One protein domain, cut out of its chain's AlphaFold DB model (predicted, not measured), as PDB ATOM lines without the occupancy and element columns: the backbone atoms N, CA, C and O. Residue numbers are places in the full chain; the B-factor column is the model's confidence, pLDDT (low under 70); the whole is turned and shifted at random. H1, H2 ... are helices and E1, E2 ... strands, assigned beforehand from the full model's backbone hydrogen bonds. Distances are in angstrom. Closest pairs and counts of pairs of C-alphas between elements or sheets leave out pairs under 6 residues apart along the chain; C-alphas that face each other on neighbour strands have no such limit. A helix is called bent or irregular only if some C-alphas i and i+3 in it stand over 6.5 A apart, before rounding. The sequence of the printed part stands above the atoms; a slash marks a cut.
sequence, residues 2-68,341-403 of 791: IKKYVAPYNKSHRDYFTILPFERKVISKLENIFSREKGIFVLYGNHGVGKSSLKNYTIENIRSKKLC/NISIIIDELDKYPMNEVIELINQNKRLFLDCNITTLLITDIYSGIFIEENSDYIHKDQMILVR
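What this domain is: This is residues 2 to 68 and 341 to 403 of the 791 residues of an uncharacterized protein of Acetoanaerobium sticklandii (strain ATCC 12662 / DSM 519 / JCM 1433 / CCUG 9281 / NCIMB 10654 / HF) (UniProt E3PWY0). What would one see first? A twisted four-stranded parallel sheet makes the core, with H2 and H3 packed on one face and H6 on the other: three layers, a sheet between helices. H4 packs on H6 away from the sheet, H5 only grazes the sheet, and H1 lies beyond H3, off the sheet. What is it built of? The printed part has 130 residues, with six named helices and four named strands in the order H1 H2 E1 H3 E2 H4 H5 E3 H6 E4; the class is mixed, helices and strands, and the sheet runs E1 E2 E3 E4. E2, H4 H5, E3 and E3, H6, E4 are strand-helix-strand units, parallel neighbour strands joined through helices, with right-handed crossovers. How compact is it? It is compact, with a radius of gyration of the C-alphas of 14.9 A and spans of 45 by 32 by 23 A.

How they stand to each other: What comes first along the printed part? H1, residues 11 to 16, is not on the sheet and is near H3, residues 51 to 63, with 5 pairs of C-alphas within 10 A. H2, residues 21 to 34, touches H3 at a steep tilt of 49 degrees, the same way; their closest C-alphas, of Ile 27 and Thr 58, are 6.0 A apart. How do the strands pair? E1, residues 39 to 44, and E2, residues 341 to 346, are parallel at 15 degrees, with N 42 and O 343 within hydrogen-bond range at 2.9 A. E2 and E3, residues 374 to 379, are parallel at 24 degrees, with N 376 and O 344 at 2.8 A. E3 and E4, residues 399 to 401, are parallel at 20 degrees, with N 400 and O 377 at 2.8 A. Which helices cover the faces? H2 is over E3 at a height over the sheet of 10.0 A, and H3, on the same face at 9.5 A, is only just over E2, with 3 of its C-alphas falling on that strand. H6, residues 381 to 390, is on the opposite face at 9.7 A, over E3 and E4; its closest C-alpha to E4 is that of Ile 381, 5.6 A from that of Leu 401. What of the other helices and the helix backbones? H4, residues 354 to 363, touches H6 at a steep tilt of 48 degrees, the closest C-alphas being those of Ile 358 and Ile 387, 6.9 A apart. H5, residues 365 to 370, only grazes the sheet with residues 367 to 369, and meets H4 only through their link. Every O i to N i+4 pair is within hydrogen-bond range in H2, H3, H4, H5 and H6; in H1 0 of 2 are, beside 2 of 3 O i to N i+3 pairs.

Where its parts are: Where does the first helix lie? H1 begins at C-alpha 11, (-42.112, 16.401, 40.592), and is 9.9 A long; it is irregular, with C-alphas 12 and 15 8.0 A apart. How long are the others? H2 measures 19.8 A, E1 15.7 A, H3 18.7 A, E2 16.0 A and H4 14.4 A. H5 measures 8.3 A, E3 16.2 A, H6 14.4 A and E4 6.1 A. Where do E2 and E4 lie? E2 begins at C-alpha 341, (-37.571, 37.884, 28.397), and E4 ends at C-alpha 401, (-37.312, 18.456, 17.155).

The domain as a whole: How far does it reach? The two C-alphas farthest apart, those of Ile 2 and Asp 370, are 49.4 A apart. Is anything missing? Residues 69 to 340 are not printed, and C-alphas 68 and 341 are 9.6 A apart across that cut; of the links printed whole, none is long. Where is confidence low? The mean pLDDT of the printed part is 76.3, and 22 residues are under 70, among them residues 2 to 8 and 45 to 50.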
ATOM      1  N   ILE A   2     -46.790  -2.363  38.513       40.88
ATOM      2  CA  ILE A   2     -46.380  -0.959  38.653       40.88
ATOM      3  C   ILE A   2     -47.362  -0.144  37.809       40.88
ATOM      4  O   ILE A   2     -47.540  -0.438  36.623       40.88
ATOM      5  N   LYS A   3     -48.059   0.820  38.422       43.34
ATOM      6  CA  LYS A   3     -48.907   1.764  37.688       43.34
ATOM      7  C   LYS A   3     -48.011   2.480  36.675       43.34
ATOM      8  O   LYS A   3     -47.139   3.251  37.059       43.34
ATOM      9  N   LYS A   4     -48.199   2.203  35.382       55.56
ATOM     10  CA  LYS A   4     -47.555   2.961  34.304       55.56
ATOM     11  C   LYS A   4     -48.223   4.339  34.304       55.56
ATOM     12  O   LYS A   4     -49.305   4.485  33.748       55.56
ATOM     13  N   TYR A   5     -47.657   5.310  35.017       52.53
ATOM     14  CA  TYR A   5     -48.179   6.674  35.021       52.53
ATOM     15  C   TYR A   5     -48.034   7.259  33.609       52.53
ATOM     16  O   TYR A   5     -46.928   7.355  33.078       52.53
ATOM     17  N   VAL A   6     -49.162   7.594  32.980       59.59
ATOM     18  CA  VAL A   6     -49.230   8.206  31.643       59.59
ATOM     19  C   VAL A   6     -49.822   9.606  31.787       59.59
ATOM     20  O   VAL A   6     -50.884   9.903  31.255       59.59
ATOM     21  N   ALA A   7     -49.151  10.469  32.545       63.81
ATOM     22  CA  ALA A   7     -49.500  11.884  32.617       63.81
ATOM     23  C   ALA A   7     -48.243  12.767  32.490       63.81
ATOM     24  O   ALA A   7     -47.122  12.244  32.562       63.81
ATOM     25  N   PRO A   8     -48.411  14.075  32.203       68.88
ATOM     26  CA  PRO A   8     -47.293  14.999  32.059       68.88
ATOM     27  C   PRO A   8     -46.391  14.971  33.296       68.88
ATOM     28  O   PRO A   8     -46.839  14.624  34.397       68.88
ATOM     29  N   TYR A   9     -45.118  15.336  33.114       76.06
ATOM     30  CA  TYR A   9     -44.174  15.404  34.228       76.06
ATOM     31  C   TYR A   9     -44.718  16.275  35.365       76.06
ATOM     32  O   TYR A   9     -45.234  17.370  35.147       76.06
ATOM     33  N   ASN A  10     -44.573  15.757  36.580       73.38
ATOM     34  CA  ASN A  10     -44.804  16.450  37.833       73.38
ATOM     35  C   ASN A  10     -43.768  15.912  38.823       73.38
ATOM     36  O   ASN A  10     -43.615  14.690  38.933       73.38
ATOM     37  N   LYS A  11     -43.101  16.790  39.578       76.06
ATOM     38  CA  LYS A  11     -42.112  16.401  40.592       76.06
ATOM     39  C   LYS A  11     -42.594  15.340  41.576       76.06
ATOM     40  O   LYS A  11     -41.802  14.484  41.965       76.06
ATOM     41  N   SER A  12     -43.875  15.311  41.938       74.19
ATOM     42  CA  SER A  12     -44.438  14.248  42.796       74.19
ATOM     43  C   SER A  12     -44.358  12.844  42.177       74.19
ATOM     44  O   SER A  12     -44.178  11.871  42.902       74.19
ATOM     45  N   HIS A  13     -44.408  12.739  40.848       73.06
ATOM     46  CA  HIS A  13     -44.381  11.482  40.091       73.06
ATOM     47  C   HIS A  13     -43.057  11.263  39.345       73.06
ATOM     48  O   HIS A  13     -42.977  10.398  38.474       73.06
ATOM     49  N   ARG A  14     -42.009  12.033  39.672       75.62
ATOM     50  CA  ARG A  14     -40.715  11.992  38.972       75.62
ATOM     51  C   ARG A  14     -40.053  10.616  38.962       75.62
ATOM     52  O   ARG A  14     -39.353  10.305  38.017       75.62
ATOM     53  N   ASP A  15     -40.343   9.768  39.948       72.12
ATOM     54  CA  ASP A  15     -39.855   8.382  40.005       72.12
ATOM     55  C   ASP A  15     -40.331   7.505  38.837       72.12
ATOM     56  O   ASP A  15     -39.707   6.498  38.520       72.12
ATOM     57  N   TYR A  16     -41.430   7.885  38.181       69.50
ATOM     58  CA  TYR A  16     -41.960   7.201  36.999       69.50
ATOM     59  C   TYR A  16     -41.478   7.831  35.686       69.50
ATOM     60  O   TYR A  16     -41.885   7.398  34.603       69.50
ATOM     61  N   PHE A  17     -40.647   8.873  35.772       74.00
ATOM     62  CA  PHE A  17     -40.118   9.603  34.634       74.00
ATOM     63  C   PHE A  17     -38.622   9.331  34.487       74.00
ATOM     64  O   PHE A  17     -37.868   9.340  35.452       74.00
ATOM     65  N   THR A  18     -38.203   9.091  33.254       73.62
ATOM     66  CA  THR A  18     -36.809   8.806  32.897       73.62
ATOM     67  C   THR A  18     -36.412   9.805  31.817       73.62
ATOM     68  O   THR A  18     -37.265  10.187  31.013       73.62
ATOM     69  N   ILE A  19     -35.162  10.245  31.781       78.25
ATOM     70  CA  ILE A  19     -34.679  11.231  30.807       78.25
ATOM     71  C   ILE A  19     -33.575  10.591  29.975       78.25
ATOM     72  O   ILE A  19     -32.482  10.325  30.474       78.25
ATOM     73  N   LEU A  20     -33.852  10.355  28.692       79.81
ATOM     74  CA  LEU A  20     -32.875   9.781  27.763       79.81
ATOM     75  C   LEU A  20     -31.773  10.797  27.415       79.81
ATOM     76  O   LEU A  20     -32.009  12.005  27.484       79.81
ATOM     77  N   PRO A  21     -30.584  10.354  26.972       77.00
ATOM     78  CA  PRO A  21     -29.483  11.262  26.645       77.00
ATOM     79  C   PRO A  21     -29.860  12.350  25.634       77.00
ATOM     80  O   PRO A  21     -29.543  13.522  25.832       77.00
ATOM     81  N   PHE A  22     -30.601  12.012  24.576       78.50
ATOM     82  CA  PHE A  22     -31.040  13.024  23.611       78.50
ATOM     83  C   PHE A  22     -32.073  13.993  24.209       78.50
ATOM     84  O   PHE A  22     -32.059  15.182  23.901       78.50
ATOM     85  N   GLU A  23     -32.936  13.509  25.104       82.94
ATOM     86  CA  GLU A  23     -33.885  14.347  25.840       82.94
ATOM     87  C   GLU A  23     -33.144  15.304  26.776       82.94
ATOM     88  O   GLU A  23     -33.558  16.449  26.916       82.94
ATOM     89  N   ARG A  24     -31.999  14.898  27.346       80.00
ATOM     90  CA  ARG A  24     -31.106  15.801  28.094       80.00
ATOM     91  C   ARG A  24     -30.523  16.893  27.211       80.00
ATOM     92  O   ARG A  24     -30.467  18.037  27.646       80.00
ATOM     93  N   LYS A  25     -30.123  16.577  25.972       80.44
ATOM     94  CA  LYS A  25     -29.677  17.598  25.003       80.44
ATOM     95  C   LYS A  25     -30.801  18.603  24.724       80.44
ATOM     96  O   LYS A  25     -30.558  19.807  24.717       80.44
ATOM     97  N   VAL A  26     -32.038  18.119  24.571       82.94
ATOM     98  CA  VAL A  26     -33.237  18.963  24.426       82.94
ATOM     99  C   VAL A  26     -33.471  19.827  25.667       82.94
ATOM    100  O   VAL A  26     -33.640  21.037  25.539       82.94
ATOM    101  N   ILE A  27     -33.429  19.237  26.862       83.12
ATOM    102  CA  ILE A  27     -33.578  19.946  28.139       83.12
ATOM    103  C   ILE A  27     -32.492  21.002  28.296       83.12
ATOM    104  O   ILE A  27     -32.813  22.125  28.646       83.12
ATOM    105  N   SER A  28     -31.234  20.694  27.986       81.12
ATOM    106  CA  SER A  28     -30.133  21.658  28.051       81.12
ATOM    107  C   SER A  28     -30.335  22.811  27.061       81.12
ATOM    108  O   SER A  28     -30.099  23.967  27.410       81.12
ATOM    109  N   LYS A  29     -30.846  22.536  25.849       81.88
ATOM    110  CA  LYS A  29     -31.233  23.588  24.891       81.88
ATOM    111  C   LYS A  29     -32.349  24.469  25.469       81.88
ATOM    112  O   LYS A  29     -32.219  25.689  25.429       81.88
ATOM    113  N   LEU A  30     -33.394  23.871  26.048       82.19
ATOM    114  CA  LEU A  30     -34.476  24.592  26.730       82.19
ATOM    115  C   LEU A  30     -33.944  25.428  27.907       82.19
ATOM    116  O   LEU A  30     -34.257  26.608  28.013       82.19
ATOM    117  N   GLU A  31     -33.084  24.855  28.749       80.00
ATOM    118  CA  GLU A  31     -32.457  25.544  29.878       80.00
ATOM    119  C   GLU A  31     -31.628  26.731  29.405       80.00
ATOM    120  O   GLU A  31     -31.749  27.812  29.966       80.00
ATOM    121  N   ASN A  32     -30.833  26.586  28.346       79.31
ATOM    122  CA  ASN A  32     -30.047  27.686  27.784       79.31
ATOM    123  C   ASN A  32     -30.918  28.819  27.222       79.31
ATOM    124  O   ASN A  32     -30.536  29.985  27.337       79.31
ATOM    125  N   ILE A  33     -32.072  28.495  26.630       76.19
ATOM    126  CA  ILE A  33     -33.029  29.497  26.132       76.19
ATOM    127  C   ILE A  33     -33.659  30.247  27.311       76.19
ATOM    128  O   ILE A  33     -33.731  31.473  27.315       76.19
ATOM    129  N   PHE A  34     -34.062  29.519  28.349       74.31
ATOM    130  CA  PHE A  34     -34.802  30.071  29.481       74.31
ATOM    131  C   PHE A  34     -33.910  30.689  30.576       74.31
ATOM    132  O   PHE A  34     -34.384  31.485  31.380       74.31
ATOM    133  N   SER A  35     -32.623  30.336  30.651       65.06
ATOM    134  CA  SER A  35     -31.728  30.708  31.762       65.06
ATOM    135  C   SER A  35     -31.042  32.062  31.618       65.06
ATOM    136  O   SER A  35     -30.280  32.425  32.514       65.06
ATOM    137  N   ARG A  36     -31.283  32.837  30.556       64.75
ATOM    138  CA  ARG A  36     -30.577  34.114  30.350       64.75
ATOM    139  C   ARG A  36     -31.037  35.201  31.335       64.75
ATOM    140  O   ARG A  36     -30.201  35.714  32.073       64.75
ATOM    141  N   GLU A  37     -32.338  35.449  31.486       66.94
ATOM    142  CA  GLU A  37     -32.885  36.577  32.278       66.94
ATOM    143  C   GLU A  37     -34.173  36.204  33.047       66.94
ATOM    144  O   GLU A  37     -34.548  35.030  33.082       66.94
ATOM    145  N   LYS A  38     -34.817  37.172  33.726       78.81
ATOM    146  CA  LYS A  38     -36.193  37.018  34.250       78.81
ATOM    147  C   LYS A  38     -37.114  36.717  33.061       78.81
ATOM    148  O   LYS A  38     -36.899  37.286  31.996       78.81
ATOM    149  N   GLY A  39     -38.100  35.828  33.204       80.88
ATOM    150  CA  GLY A  39     -38.864  35.353  32.040       80.88
ATOM    151  C   GLY A  39     -40.378  35.293  32.219       80.88
ATOM    152  O   GLY A  39     -40.857  34.886  33.280       80.88
ATOM    153  N   ILE A  40     -41.113  35.642  31.158       81.94
ATOM    154  CA  ILE A  40     -42.534  35.317  30.976       81.94
ATOM    155  C   ILE A  40     -42.624  34.215  29.919       81.94
ATOM    156  O   ILE A  40     -42.237  34.412  28.768       81.94
ATOM    157  N   PHE A  41     -43.146  33.053  30.301       83.19
ATOM    158  CA  PHE A  41     -43.280  31.895  29.423       83.19
ATOM    159  C   PHE A  41     -44.748  31.632  29.114       83.19
ATOM    160  O   PHE A  41     -45.520  31.255  29.998       83.19
ATOM    161  N   VAL A  42     -45.121  31.809  27.851       78.81
ATOM    162  CA  VAL A  42     -46.453  31.477  27.343       78.81
ATOM    163  C   VAL A  42     -46.411  30.060  26.792       78.81
ATOM    164  O   VAL A  42     -45.729  29.799  25.807       78.81
ATOM    165  N   LEU A  43     -47.109  29.133  27.442       77.75
ATOM    166  CA  LEU A  43     -47.150  27.720  27.075       77.75
ATOM    167  C   LEU A  43     -48.449  27.427  26.337       77.75
ATOM    168  O   LEU A  43     -49.511  27.361  26.954       77.75
ATOM    169  N   TYR A  44     -48.346  27.210  25.032       75.50
ATOM    170  CA  TYR A  44     -49.459  26.793  24.191       75.50
ATOM    171  C   TYR A  44     -49.413  25.275  23.977       75.50
ATOM    172  O   TYR A  44     -48.365  24.743  23.611       75.50
ATOM    173  N   GLY A  45     -50.522  24.573  24.239       68.75
ATOM    174  CA  GLY A  45     -50.587  23.105  24.161       68.75
ATOM    175  C   GLY A  45     -49.931  22.415  25.362       68.75
ATOM    176  O   GLY A  45     -48.718  22.196  25.406       68.75
ATOM    177  N   ASN A  46     -50.719  22.098  26.394       64.62
ATOM    178  CA  ASN A  46     -50.202  21.519  27.643       64.62
ATOM    179  C   ASN A  46     -50.961  20.268  28.120       64.62
ATOM    180  O   ASN A  46     -50.942  19.943  29.307       64.62
ATOM    181  N   HIS A  47     -51.654  19.558  27.221       62.56
ATOM    182  CA  HIS A  47     -52.506  18.421  27.606       62.56
ATOM    183  C   HIS A  47     -51.826  17.045  27.472       62.56
ATOM    184  O   HIS A  47     -52.435  16.019  27.785       62.56
ATOM    185  N   GLY A  48     -50.585  16.978  26.990       61.66
ATOM    186  CA  GLY A  48     -49.965  15.744  26.508       61.66
ATOM    187  C   GLY A  48     -48.844  15.167  27.357       61.66
ATOM    188  O   GLY A  48     -48.202  15.824  28.166       61.66
ATOM    189  N   VAL A  49     -48.574  13.887  27.109       59.06
ATOM    190  CA  VAL A  49     -47.412  13.159  27.632       59.06
ATOM    191  C   VAL A  49     -46.286  13.120  26.599       59.06
ATOM    192  O   VAL A  49     -46.549  12.927  25.409       59.06
ATOM    193  N   GLY A  50     -45.033  13.247  27.050       69.44
ATOM    194  CA  GLY A  50     -43.844  13.193  26.189       69.44
ATOM    195  C   GLY A  50     -43.156  14.551  26.075       69.44
ATOM    196  O   GLY A  50     -42.496  14.971  27.020       69.44
ATOM    197  N   LYS A  51     -43.321  15.243  24.940       72.19
ATOM    198  CA  LYS A  51     -42.701  16.557  24.663       72.19
ATOM    199  C   LYS A  51     -43.015  17.584  25.759       72.19
ATOM    200  O   LYS A  51     -42.102  18.191  26.320       72.19
ATOM    201  N   SER A  52     -44.283  17.657  26.168       70.31
ATOM    202  CA  SER A  52     -44.737  18.522  27.260       70.31
ATOM    203  C   SER A  52     -44.079  18.183  28.594       70.31
ATOM    204  O   SER A  52     -43.843  19.073  29.402       70.31
ATOM    205  N   SER A  53     -43.705  16.920  28.820       75.44
ATOM    206  CA  SER A  53     -42.980  16.516  30.024       75.44
ATOM    207  C   SER A  53     -41.552  17.070  30.062       75.44
ATOM    208  O   SER A  53     -41.111  17.473  31.134       75.44
ATOM    209  N   LEU A  54     -40.849  17.141  28.921       79.56
ATOM    210  CA  LEU A  54     -39.508  17.744  28.842       79.56
ATOM    211  C   LEU A  54     -39.568  19.244  29.140       79.56
ATOM    212  O   LEU A  54     -38.829  19.739  29.986       79.56
ATOM    213  N   LYS A  55     -40.521  19.938  28.505       82.25
ATOM    214  CA  LYS A  55     -40.821  21.356  28.747       82.25
ATOM    215  C   LYS A  55     -41.137  21.624  30.220       82.25
ATOM    216  O   LYS A  55     -40.503  22.474  30.838       82.25
ATOM    217  N   ASN A  56     -42.091  20.884  30.788       78.62
ATOM    218  CA  ASN A  56     -42.542  21.072  32.169       78.62
ATOM    219  C   ASN A  56     -41.421  20.789  33.175       78.62
ATOM    220  O   ASN A  56     -41.282  21.528  34.147       78.62
ATOM    221  N   TYR A  57     -40.590  19.775  32.914       79.19
ATOM    222  CA  TYR A  57     -39.403  19.504  33.718       79.19
ATOM    223  C   TYR A  57     -38.421  20.681  33.707       79.19
ATOM    224  O   TYR A  57     -38.041  21.181  34.767       79.19
ATOM    225  N   THR A  58     -38.051  21.168  32.519       79.25
ATOM    226  CA  THR A  58     -37.120  22.294  32.406       79.25
ATOM    227  C   THR A  58     -37.650  23.537  33.121       79.25
ATOM    228  O   THR A  58     -36.924  24.217  33.848       79.25
ATOM    229  N   ILE A  59     -38.935  23.822  32.944       77.94
ATOM    230  CA  ILE A  59     -39.611  24.948  33.579       77.94
ATOM    231  C   ILE A  59     -39.557  24.856  35.108       77.94
ATOM    232  O   ILE A  59     -39.261  25.846  35.781       77.94
ATOM    233  N   GLU A  60     -39.823  23.675  35.666       77.00
ATOM    234  CA  GLU A  60     -39.776  23.458  37.109       77.00
ATOM    235  C   GLU A  60     -38.365  23.691  37.674       77.00
ATOM    236  O   GLU A  60     -38.204  24.375  38.692       77.00
ATOM    237  N   ASN A  61     -37.333  23.226  36.964       72.81
ATOM    238  CA  ASN A  61     -35.939  23.475  37.333       72.81
ATOM    239  C   ASN A  61     -35.587  24.967  37.350       72.81
ATOM    240  O   ASN A  61     -34.835  25.418  38.220       72.81
ATOM    241  N   ILE A  62     -36.123  25.756  36.421       73.31
ATOM    242  CA  ILE A  62     -35.797  27.185  36.291       73.31
ATOM    243  C   ILE A  62     -36.550  28.040  37.295       73.31
ATOM    244  O   ILE A  62     -35.947  28.942  37.885       73.31
ATOM    245  N   ARG A  63     -37.819  27.718  37.566       71.75
ATOM    246  CA  ARG A  63     -38.616  28.373  38.615       71.75
ATOM    247  C   ARG A  63     -37.916  28.363  39.974       71.75
ATOM    248  O   ARG A  63     -37.997  29.334  40.721       71.75
ATOM    249  N   SER A  64     -37.174  27.296  40.280       64.69
ATOM    250  CA  SER A  64     -36.394  27.198  41.523       64.69
ATOM    251  C   SER A  64     -35.194  28.160  41.594       64.69
ATOM    252  O   SER A  64     -34.699  28.442  42.685       64.69
ATOM    253  N   LYS A  65     -34.721  28.671  40.449       67.25
ATOM    254  CA  LYS A  65     -33.483  29.458  40.326       67.25
ATOM    255  C   LYS A  65     -33.730  30.945  40.045       67.25
ATOM    256  O   LYS A  65     -32.890  31.756  40.431       67.25
ATOM    257  N   LYS A  66     -34.817  31.309  39.351       75.38
ATOM    258  CA  LYS A  66     -35.074  32.676  38.846       75.38
ATOM    259  C   LYS A  66     -36.562  33.061  38.894       75.38
ATOM    260  O   LYS A  66     -37.422  32.195  39.037       75.38
ATOM    261  N   LEU A  67     -36.845  34.362  38.764       80.19
ATOM    262  CA  LEU A  67     -38.203  34.903  38.632       80.19
ATOM    263  C   LEU A  67     -38.815  34.466  37.297       80.19
ATOM    264  O   LEU A  67     -38.236  34.727  36.238       80.19
ATOM    265  N   CYS A  68     -39.958  33.787  37.355       83.12
ATOM    266  CA  CYS A  68     -40.538  33.123  36.195       83.12
ATOM    267  C   CYS A  68     -42.067  33.188  36.243       83.12
ATOM    268  O   CYS A  68     -42.704  32.496  37.036       83.12
ATOM    269  N   ASN A 341     -37.595  38.622  29.649       80.31
ATOM    270  CA  ASN A 341     -37.571  37.884  28.397       80.31
ATOM    271  C   ASN A 341     -38.921  37.176  28.196       80.31
ATOM    272  O   ASN A 341     -39.308  36.310  28.987       80.31
ATOM    273  N   ILE A 342     -39.638  37.529  27.133       80.06
ATOM    274  CA  ILE A 342     -40.916  36.904  26.800       80.06
ATOM    275  C   ILE A 342     -40.652  35.797  25.788       80.06
ATOM    276  O   ILE A 342     -40.111  36.026  24.707       80.06
ATOM    277  N   SER A 343     -41.040  34.578  26.144       82.81
ATOM    278  CA  SER A 343     -40.919  33.417  25.271       82.81
ATOM    279  C   SER A 343     -42.269  32.743  25.080       82.81
ATOM    280  O   SER A 343     -42.920  32.350  26.051       82.81
ATOM    281  N   ILE A 344     -42.676  32.576  23.823       82.25
ATOM    282  CA  ILE A 344     -43.855  31.793  23.455       82.25
ATOM    283  C   ILE A 344     -43.382  30.403  23.063       82.25
ATOM    284  O   ILE A 344     -42.636  30.230  22.102       82.25
ATOM    285  N   ILE A 345     -43.813  29.410  23.829       82.44
ATOM    286  CA  ILE A 345     -43.481  28.008  23.626       82.44
ATOM    287  C   ILE A 345     -44.733  27.308  23.129       82.44
ATOM    288  O   ILE A 345     -45.708  27.153  23.868       82.44
ATOM    289  N   ILE A 346     -44.684  26.871  21.879       81.38
ATOM    290  CA  ILE A 346     -45.784  26.177  21.222       81.38
ATOM    291  C   ILE A 346     -45.426  24.697  21.142       81.38
ATOM    292  O   ILE A 346     -44.431  24.314  20.529       81.38
ATOM    293  N   ASP A 347     -46.221  23.870  21.804       80.81
ATOM    294  CA  ASP A 347     -46.050  22.423  21.897       80.81
ATOM    295  C   ASP A 347     -47.291  21.719  21.328       80.81
ATOM    296  O   ASP A 347     -48.312  22.347  21.043       80.81
ATOM    297  N   GLU A 348     -47.202  20.402  21.150       74.38
ATOM    298  CA  GLU A 348     -48.294  19.549  20.653       74.38
ATOM    299  C   GLU A 348     -48.786  19.873  19.232       74.38
ATOM    300  O   GLU A 348     -49.889  19.476  18.847       74.38
ATOM    301  N   LEU A 349     -47.960  20.558  18.436       77.12
ATOM    302  CA  LEU A 349     -48.253  20.885  17.036       77.12
ATOM    303  C   LEU A 349     -48.541  19.636  16.192       77.12
ATOM    304  O   LEU A 349     -49.376  19.674  15.292       77.12
ATOM    305  N   ASP A 350     -47.905  18.516  16.537       73.62
ATOM    306  CA  ASP A 350     -48.064  17.202  15.911       73.62
ATOM    307  C   ASP A 350     -49.472  16.600  16.071       73.62
ATOM    308  O   ASP A 350     -49.810  15.620  15.407       73.62
ATOM    309  N   LYS A 351     -50.321  17.170  16.935       76.56
ATOM    310  CA  LYS A 351     -51.698  16.700  17.147       76.56
ATOM    311  C   LYS A 351     -52.734  17.371  16.248       76.56
ATOM    312  O   LYS A 351     -53.887  16.939  16.263       76.56
ATOM    313  N   TYR A 352     -52.352  18.402  15.498       72.38
ATOM    314  CA  TYR A 352     -53.280  19.227  14.726       72.38
ATOM    315  C   TYR A 352     -53.066  19.104  13.220       72.38
ATOM    316  O   TYR A 352     -51.986  18.724  12.758       72.38
ATOM    317  N   PRO A 353     -54.081  19.437  12.407       78.00
ATOM    318  CA  PRO A 353     -53.892  19.562  10.976       78.00
ATOM    319  C   PRO A 353     -52.824  20.620  10.675       78.00
ATOM    320  O   PRO A 353     -52.998  21.797  10.962       78.00
ATOM    321  N   MET A 354     -51.731  20.204  10.034       78.94
ATOM    322  CA  MET A 354     -50.588  21.088   9.745       78.94
ATOM    323  C   MET A 354     -50.930  22.425   9.051       78.94
ATOM    324  O   MET A 354     -50.224  23.408   9.242       78.94
ATOM    325  N   ASN A 355     -52.018  22.495   8.276       77.69
ATOM    326  CA  ASN A 355     -52.448  23.745   7.639       77.69
ATOM    327  C   ASN A 355     -52.951  24.767   8.673       77.69
ATOM    328  O   ASN A 355     -52.634  25.944   8.559       77.69
ATOM    329  N   GLU A 356     -53.669  24.313   9.703       79.00
ATOM    330  CA  GLU A 356     -54.160  25.168  10.795       79.00
ATOM    331  C   GLU A 356     -52.993  25.717  11.627       79.00
ATOM    332  O   GLU A 356     -53.024  26.862  12.068       79.00
ATOM    333  N   VAL A 357     -51.922  24.929  11.785       78.25
ATOM    334  CA  VAL A 357     -50.688  25.373  12.452       78.25
ATOM    335  C   VAL A 357     -50.038  26.531  11.686       78.25
ATOM    336  O   VAL A 357     -49.666  27.534  12.293       78.25
ATOM    337  N   ILE A 358     -49.931  26.424  10.359       80.56
ATOM    338  CA  ILE A 358     -49.379  27.493   9.512       80.56
ATOM    339  C   ILE A 358     -50.272  28.734   9.517       80.56
ATOM    340  O   ILE A 358     -49.759  29.848   9.607       80.56
ATOM    341  N   GLU A 359     -51.592  28.563   9.457       79.50
ATOM    342  CA  GLU A 359     -52.533  29.678   9.584       79.50
ATOM    343  C   GLU A 359     -52.331  30.419  10.910       79.50
ATOM    344  O   GLU A 359     -52.069  31.624  10.891       79.50
ATOM    345  N   LEU A 360     -52.306  29.695  12.036       77.56
ATOM    346  CA  LEU A 360     -52.061  30.264  13.362       77.56
ATOM    347  C   LEU A 360     -50.750  31.059  13.418       77.56
ATOM    348  O   LEU A 360     -50.723  32.161  13.972       77.56
ATOM    349  N   ILE A 361     -49.674  30.541  12.816       78.00
ATOM    350  CA  ILE A 361     -48.389  31.247  12.735       78.00
ATOM    351  C   ILE A 361     -48.530  32.535  11.910       78.00
ATOM    352  O   ILE A 361     -48.139  33.613  12.361       78.00
ATOM    353  N   ASN A 362     -49.122  32.440  10.719       78.94
ATOM    354  CA  ASN A 362     -49.250  33.555   9.781       78.94
ATOM    355  C   ASN A 362     -50.139  34.683  10.314       78.94
ATOM    356  O   ASN A 362     -49.843  35.862  10.102       78.94
ATOM    357  N   GLN A 363     -51.216  34.337  11.016       78.12
ATOM    358  CA  GLN A 363     -52.147  35.303  11.596       78.12
ATOM    359  C   GLN A 363     -51.571  36.012  12.820       78.12
ATOM    360  O   GLN A 363     -51.877  37.182  13.032       78.12
ATOM    361  N   ASN A 364     -50.672  35.365  13.566       76.12
ATOM    362  CA  ASN A 364     -50.035  35.945  14.750       76.12
ATOM    363  C   ASN A 364     -48.611  36.463  14.480       76.12
ATOM    364  O   ASN A 364     -47.871  36.753  15.414       76.12
ATOM    365  N   LYS A 365     -48.202  36.636  13.215       77.25
ATOM    366  CA  LYS A 365     -46.818  37.010  12.856       77.25
ATOM    367  C   LYS A 365     -46.295  38.280  13.537       77.25
ATOM    368  O   LYS A 365     -45.117  38.347  13.872       77.25
ATOM    369  N   ARG A 366     -47.160  39.273  13.778       74.56
ATOM    370  CA  ARG A 366     -46.786  40.511  14.482       74.56
ATOM    371  C   ARG A 366     -46.327  40.225  15.907       74.56
ATOM    372  O   ARG A 366     -45.327  40.786  16.336       74.56
ATOM    373  N   LEU A 367     -47.003  39.307  16.602       75.44
ATOM    374  CA  LEU A 367     -46.636  38.868  17.949       75.44
ATOM    375  C   LEU A 367     -45.193  38.359  17.992       75.44
ATOM    376  O   LEU A 367     -44.435  38.715  18.890       75.44
ATOM    377  N   PHE A 368     -44.806  37.567  16.993       72.75
ATOM    378  CA  PHE A 368     -43.492  36.933  16.943       72.75
ATOM    379  C   PHE A 368     -42.378  37.873  16.459       72.75
ATOM    380  O   PHE A 368     -41.236  37.710  16.877       72.75
ATOM    381  N   LEU A 369     -42.691  38.851  15.598       72.19
ATOM    382  CA  LEU A 369     -41.692  39.721  14.962       72.19
ATOM    383  C   LEU A 369     -41.509  41.078  15.660       72.19
ATOM    384  O   LEU A 369     -40.388  41.574  15.735       72.19
ATOM    385  N   ASP A 370     -42.579  41.679  16.192       65.75
ATOM    386  CA  ASP A 370     -42.575  43.103  16.569       65.75
ATOM    387  C   ASP A 370     -42.260  43.366  18.059       65.75
ATOM    388  O   ASP A 370     -42.076  44.520  18.455       65.75
ATOM    389  N   CYS A 371     -42.219  42.329  18.908       63.88
ATOM    390  CA  CYS A 371     -42.139  42.471  20.374       63.88
ATOM    391  C   CYS A 371     -40.878  41.882  21.035       63.88
ATOM    392  O   CYS A 371     -40.894  41.650  22.241       63.88
ATOM    393  N   ASN A 372     -39.796  41.623  20.286       68.12
ATOM    394  CA  ASN A 372     -38.608  40.913  20.804       68.12
ATOM    395  C   ASN A 372     -38.967  39.584  21.509       68.12
ATOM    396  O   ASN A 372     -38.280  39.142  22.431       68.12
ATOM    397  N   ILE A 373     -40.061  38.945  21.090       76.19
ATOM    398  CA  ILE A 373     -40.560  37.713  21.697       76.19
ATOM    399  C   ILE A 373     -39.842  36.534  21.060       76.19
ATOM    400  O   ILE A 373     -39.877  36.339  19.845       76.19
ATOM    401  N   THR A 374     -39.229  35.695  21.890       77.25
ATOM    402  CA  THR A 374     -38.639  34.452  21.393       77.25
ATOM    403  C   THR A 374     -39.747  33.429  21.181       77.25
ATOM    404  O   THR A 374     -40.407  33.014  22.131       77.25
ATOM    405  N   THR A 375     -39.954  32.992  19.941       79.06
ATOM    406  CA  THR A 375     -40.891  31.902  19.642       79.06
ATOM    407  C   THR A 375     -40.128  30.594  19.542       79.06
ATOM    408  O   THR A 375     -39.126  30.512  18.835       79.06
ATOM    409  N   LEU A 376     -40.587  29.581  20.270       85.19
ATOM    410  CA  LEU A 376     -39.981  28.259  20.313       85.19
ATOM    411  C   LEU A 376     -41.041  27.200  20.033       85.19
ATOM    412  O   LEU A 376     -42.011  27.071  20.781       85.19
ATOM    413  N   LEU A 377     -40.838  26.407  18.987       85.94
ATOM    414  CA  LEU A 377     -41.708  25.279  18.679       85.94
ATOM    415  C   LEU A 377     -41.103  23.982  19.210       85.94
ATOM    416  O   LEU A 377     -39.936  23.691  18.956       85.94
ATOM    417  N   ILE A 378     -41.897  23.170  19.903       86.50
ATOM    418  CA  ILE A 378     -41.524  21.811  20.300       86.50
ATOM    419  C   ILE A 378     -42.417  20.850  19.526       86.50
ATOM    420  O   ILE A 378     -43.630  20.825  19.719       86.50
ATOM    421  N   THR A 379     -41.830  20.061  18.631       86.25
ATOM    422  CA  THR A 379     -42.621  19.212  17.735       86.25
ATOM    423  C   THR A 379     -41.876  17.948  17.305       86.25
ATOM    424  O   THR A 379     -40.758  17.688  17.753       86.25
ATOM    425  N   ASP A 380     -42.542  17.045  16.582       85.06
ATOM    426  CA  ASP A 380     -41.883  15.892  15.955       85.06
ATOM    427  C   ASP A 380     -41.159  16.298  14.667       85.06
ATOM    428  O   ASP A 380     -41.266  17.423  14.182       85.06
ATOM    429  N   ILE A 381     -40.375  15.373  14.125       85.88
ATOM    430  CA  ILE A 381     -39.571  15.631  12.932       85.88
ATOM    431  C   ILE A 381     -40.455  15.950  11.716       85.88
ATOM    432  O   ILE A 381     -40.143  16.875  10.967       85.88
ATOM    433  N   TYR A 382     -41.577  15.243  11.549       85.19
ATOM    434  CA  TYR A 382     -42.502  15.438  10.427       85.19
ATOM    435  C   TYR A 382     -43.093  16.842  10.400       85.19
ATOM    436  O   TYR A 382     -43.009  17.537   9.387       85.19
ATOM    437  N   SER A 383     -43.657  17.272  11.526       85.38
ATOM    438  CA  SER A 383     -44.267  18.592  11.633       85.38
ATOM    439  C   SER A 383     -43.216  19.691  11.531       85.38
ATOM    440  O   SER A 383     -43.476  20.724  10.925       85.38
ATOM    441  N   GLY A 384     -42.017  19.474  12.085       87.12
ATOM    442  CA  GLY A 384     -40.912  20.426  11.982       87.12
ATOM    443  C   GLY A 384     -40.515  20.715  10.534       87.12
ATOM    444  O   GLY A 384     -40.471  21.875  10.139       87.12
ATOM    445  N   ILE A 385     -40.316  19.664   9.730       85.00
ATOM    446  CA  ILE A 385     -39.985  19.799   8.302       85.00
ATOM    447  C   ILE A 385     -41.132  20.461   7.538       85.00
ATOM    448  O   ILE A 385     -40.897  21.361   6.737       85.00
ATOM    449  N   PHE A 386     -42.380  20.072   7.813       85.12
ATOM    450  CA  PHE A 386     -43.534  20.713   7.185       85.12
ATOM    451  C   PHE A 386     -43.577  22.219   7.473       85.12
ATOM    452  O   PHE A 386     -43.821  23.011   6.562       85.12
ATOM    453  N   ILE A 387     -43.347  22.620   8.728       85.75
ATOM    454  CA  ILE A 387     -43.374  24.030   9.122       85.75
ATOM    455  C   ILE A 387     -42.218  24.789   8.472       85.75
ATOM    456  O   ILE A 387     -42.457  25.859   7.925       85.75
ATOM    457  N   GLU A 388     -41.006  24.230   8.473       85.69
ATOM    458  CA  GLU A 388     -39.828  24.836   7.834       85.69
ATOM    459  C   GLU A 388     -40.049  25.086   6.329       85.69
ATOM    460  O   GLU A 388     -39.573  26.080   5.791       85.69
ATOM    461  N   GLU A 389     -40.807  24.222   5.649       82.25
ATOM    462  CA  GLU A 389     -41.078  24.340   4.208       82.25
ATOM    463  C   GLU A 389     -42.240  25.270   3.849       82.25
ATOM    464  O   GLU A 389     -42.317  25.737   2.713       82.25
ATOM    465  N   ASN A 390     -43.177  25.490   4.774       82.50
ATOM    466  CA  ASN A 390     -44.423  26.219   4.503       82.50
ATOM    467  C   ASN A 390     -44.561  27.508   5.337       82.50
ATOM    468  O   ASN A 390     -45.596  28.170   5.257       82.50
ATOM    469  N   SER A 391     -43.548  27.862   6.135       81.75
ATOM    470  CA  SER A 391     -43.492  29.094   6.924       81.75
ATOM    471  C   SER A 391     -42.264  29.916   6.553       81.75
ATOM    472  O   SER A 391     -41.135  29.471   6.728       81.75
ATOM    473  N   ASP A 392     -42.483  31.162   6.137       78.44
ATOM    474  CA  ASP A 392     -41.397  32.116   5.875       78.44
ATOM    475  C   ASP A 392     -40.789  32.696   7.166       78.44
ATOM    476  O   ASP A 392     -39.777  33.393   7.123       78.44
ATOM    477  N   TYR A 393     -41.425  32.454   8.319       74.56
ATOM    478  CA  TYR A 393     -41.139  33.162   9.572       74.56
ATOM    479  C   TYR A 393     -40.487  32.296  10.642       74.56
ATOM    480  O   TYR A 393     -39.922  32.841  11.588       74.56
ATOM    481  N   ILE A 394     -40.623  30.971  10.541       78.19
ATOM    482  CA  ILE A 394     -40.108  30.052  11.554       78.19
ATOM    483  C   ILE A 394     -39.010  29.202  10.954       78.19
ATOM    484  O   ILE A 394     -39.248  28.358  10.091       78.19
ATOM    485  N   HIS A 395     -37.812  29.400  11.481       78.19
ATOM    486  CA  HIS A 395     -36.633  28.661  11.080       78.19
ATOM    487  C   HIS A 395     -36.313  27.539  12.067       78.19
ATOM    488  O   HIS A 395     -36.798  27.475  13.199       78.19
ATOM    489  N   LYS A 396     -35.468  26.610  11.622       75.88
ATOM    490  CA  LYS A 396     -35.104  25.405  12.371       75.88
ATOM    491  C   LYS A 396     -34.447  25.679  13.731       75.88
ATOM    492  O   LYS A 396     -34.556  24.871  14.653       75.88
ATOM    493  N   ASP A 397     -33.758  26.802  13.885       78.44
ATOM    494  CA  ASP A 397     -33.152  27.238  15.147       78.44
ATOM    495  C   ASP A 397     -34.200  27.533  16.234       78.44
ATOM    496  O   ASP A 397     -33.971  27.192  17.402       78.44
ATOM    497  N   GLN A 398     -35.372  28.031  15.827       80.44
ATOM    498  CA  GLN A 398     -36.564  28.247  16.657       80.44
ATOM    499  C   GLN A 398     -37.367  26.962  16.916       80.44
ATOM    500  O   GLN A 398     -38.418  26.998  17.559       80.44
ATOM    501  N   MET A 399     -36.880  25.806  16.455       86.19
ATOM    502  CA  MET A 399     -37.515  24.512  16.673       86.19
ATOM    503  C   MET A 399     -36.683  23.603  17.584       86.19
ATOM    504  O   MET A 399     -35.444  23.582  17.600       86.19
ATOM    505  N   ILE A 400     -37.399  22.800  18.358       85.62
ATOM    506  CA  ILE A 400     -36.889  21.669  19.118       85.62
ATOM    507  C   ILE A 400     -37.587  20.431  18.581       85.62
ATOM    508  O   ILE A 400     -38.743  20.147  18.898       85.62
ATOM    509  N   LEU A 401     -36.852  19.699  17.748       85.31
ATOM    510  CA  LEU A 401     -37.312  18.456  17.155       85.31
ATOM    511  C   LEU A 401     -37.091  17.316  18.150       85.31
ATOM    512  O   LEU A 401     -35.959  17.013  18.535       85.31
ATOM    513  N   VAL A 402     -38.184  16.693  18.582       84.44
ATOM    514  CA  VAL A 402     -38.158  15.532  19.476       84.44
ATOM    515  C   VAL A 402     -38.296  14.270  18.632       84.44
ATOM    516  O   VAL A 402     -39.373  14.011  18.092       84.44
ATOM    517  N   ARG A 403     -37.200  13.509  18.540       83.94
ATOM    518  CA  ARG A 403     -37.100  12.270  17.757       83.94
ATOM    519  C   ARG A 403     -37.726  11.056  18.447       83.94
ATOM    520  O   ARG A 403     -37.878  11.028  19.672       83.94
TER     521      ARG A 403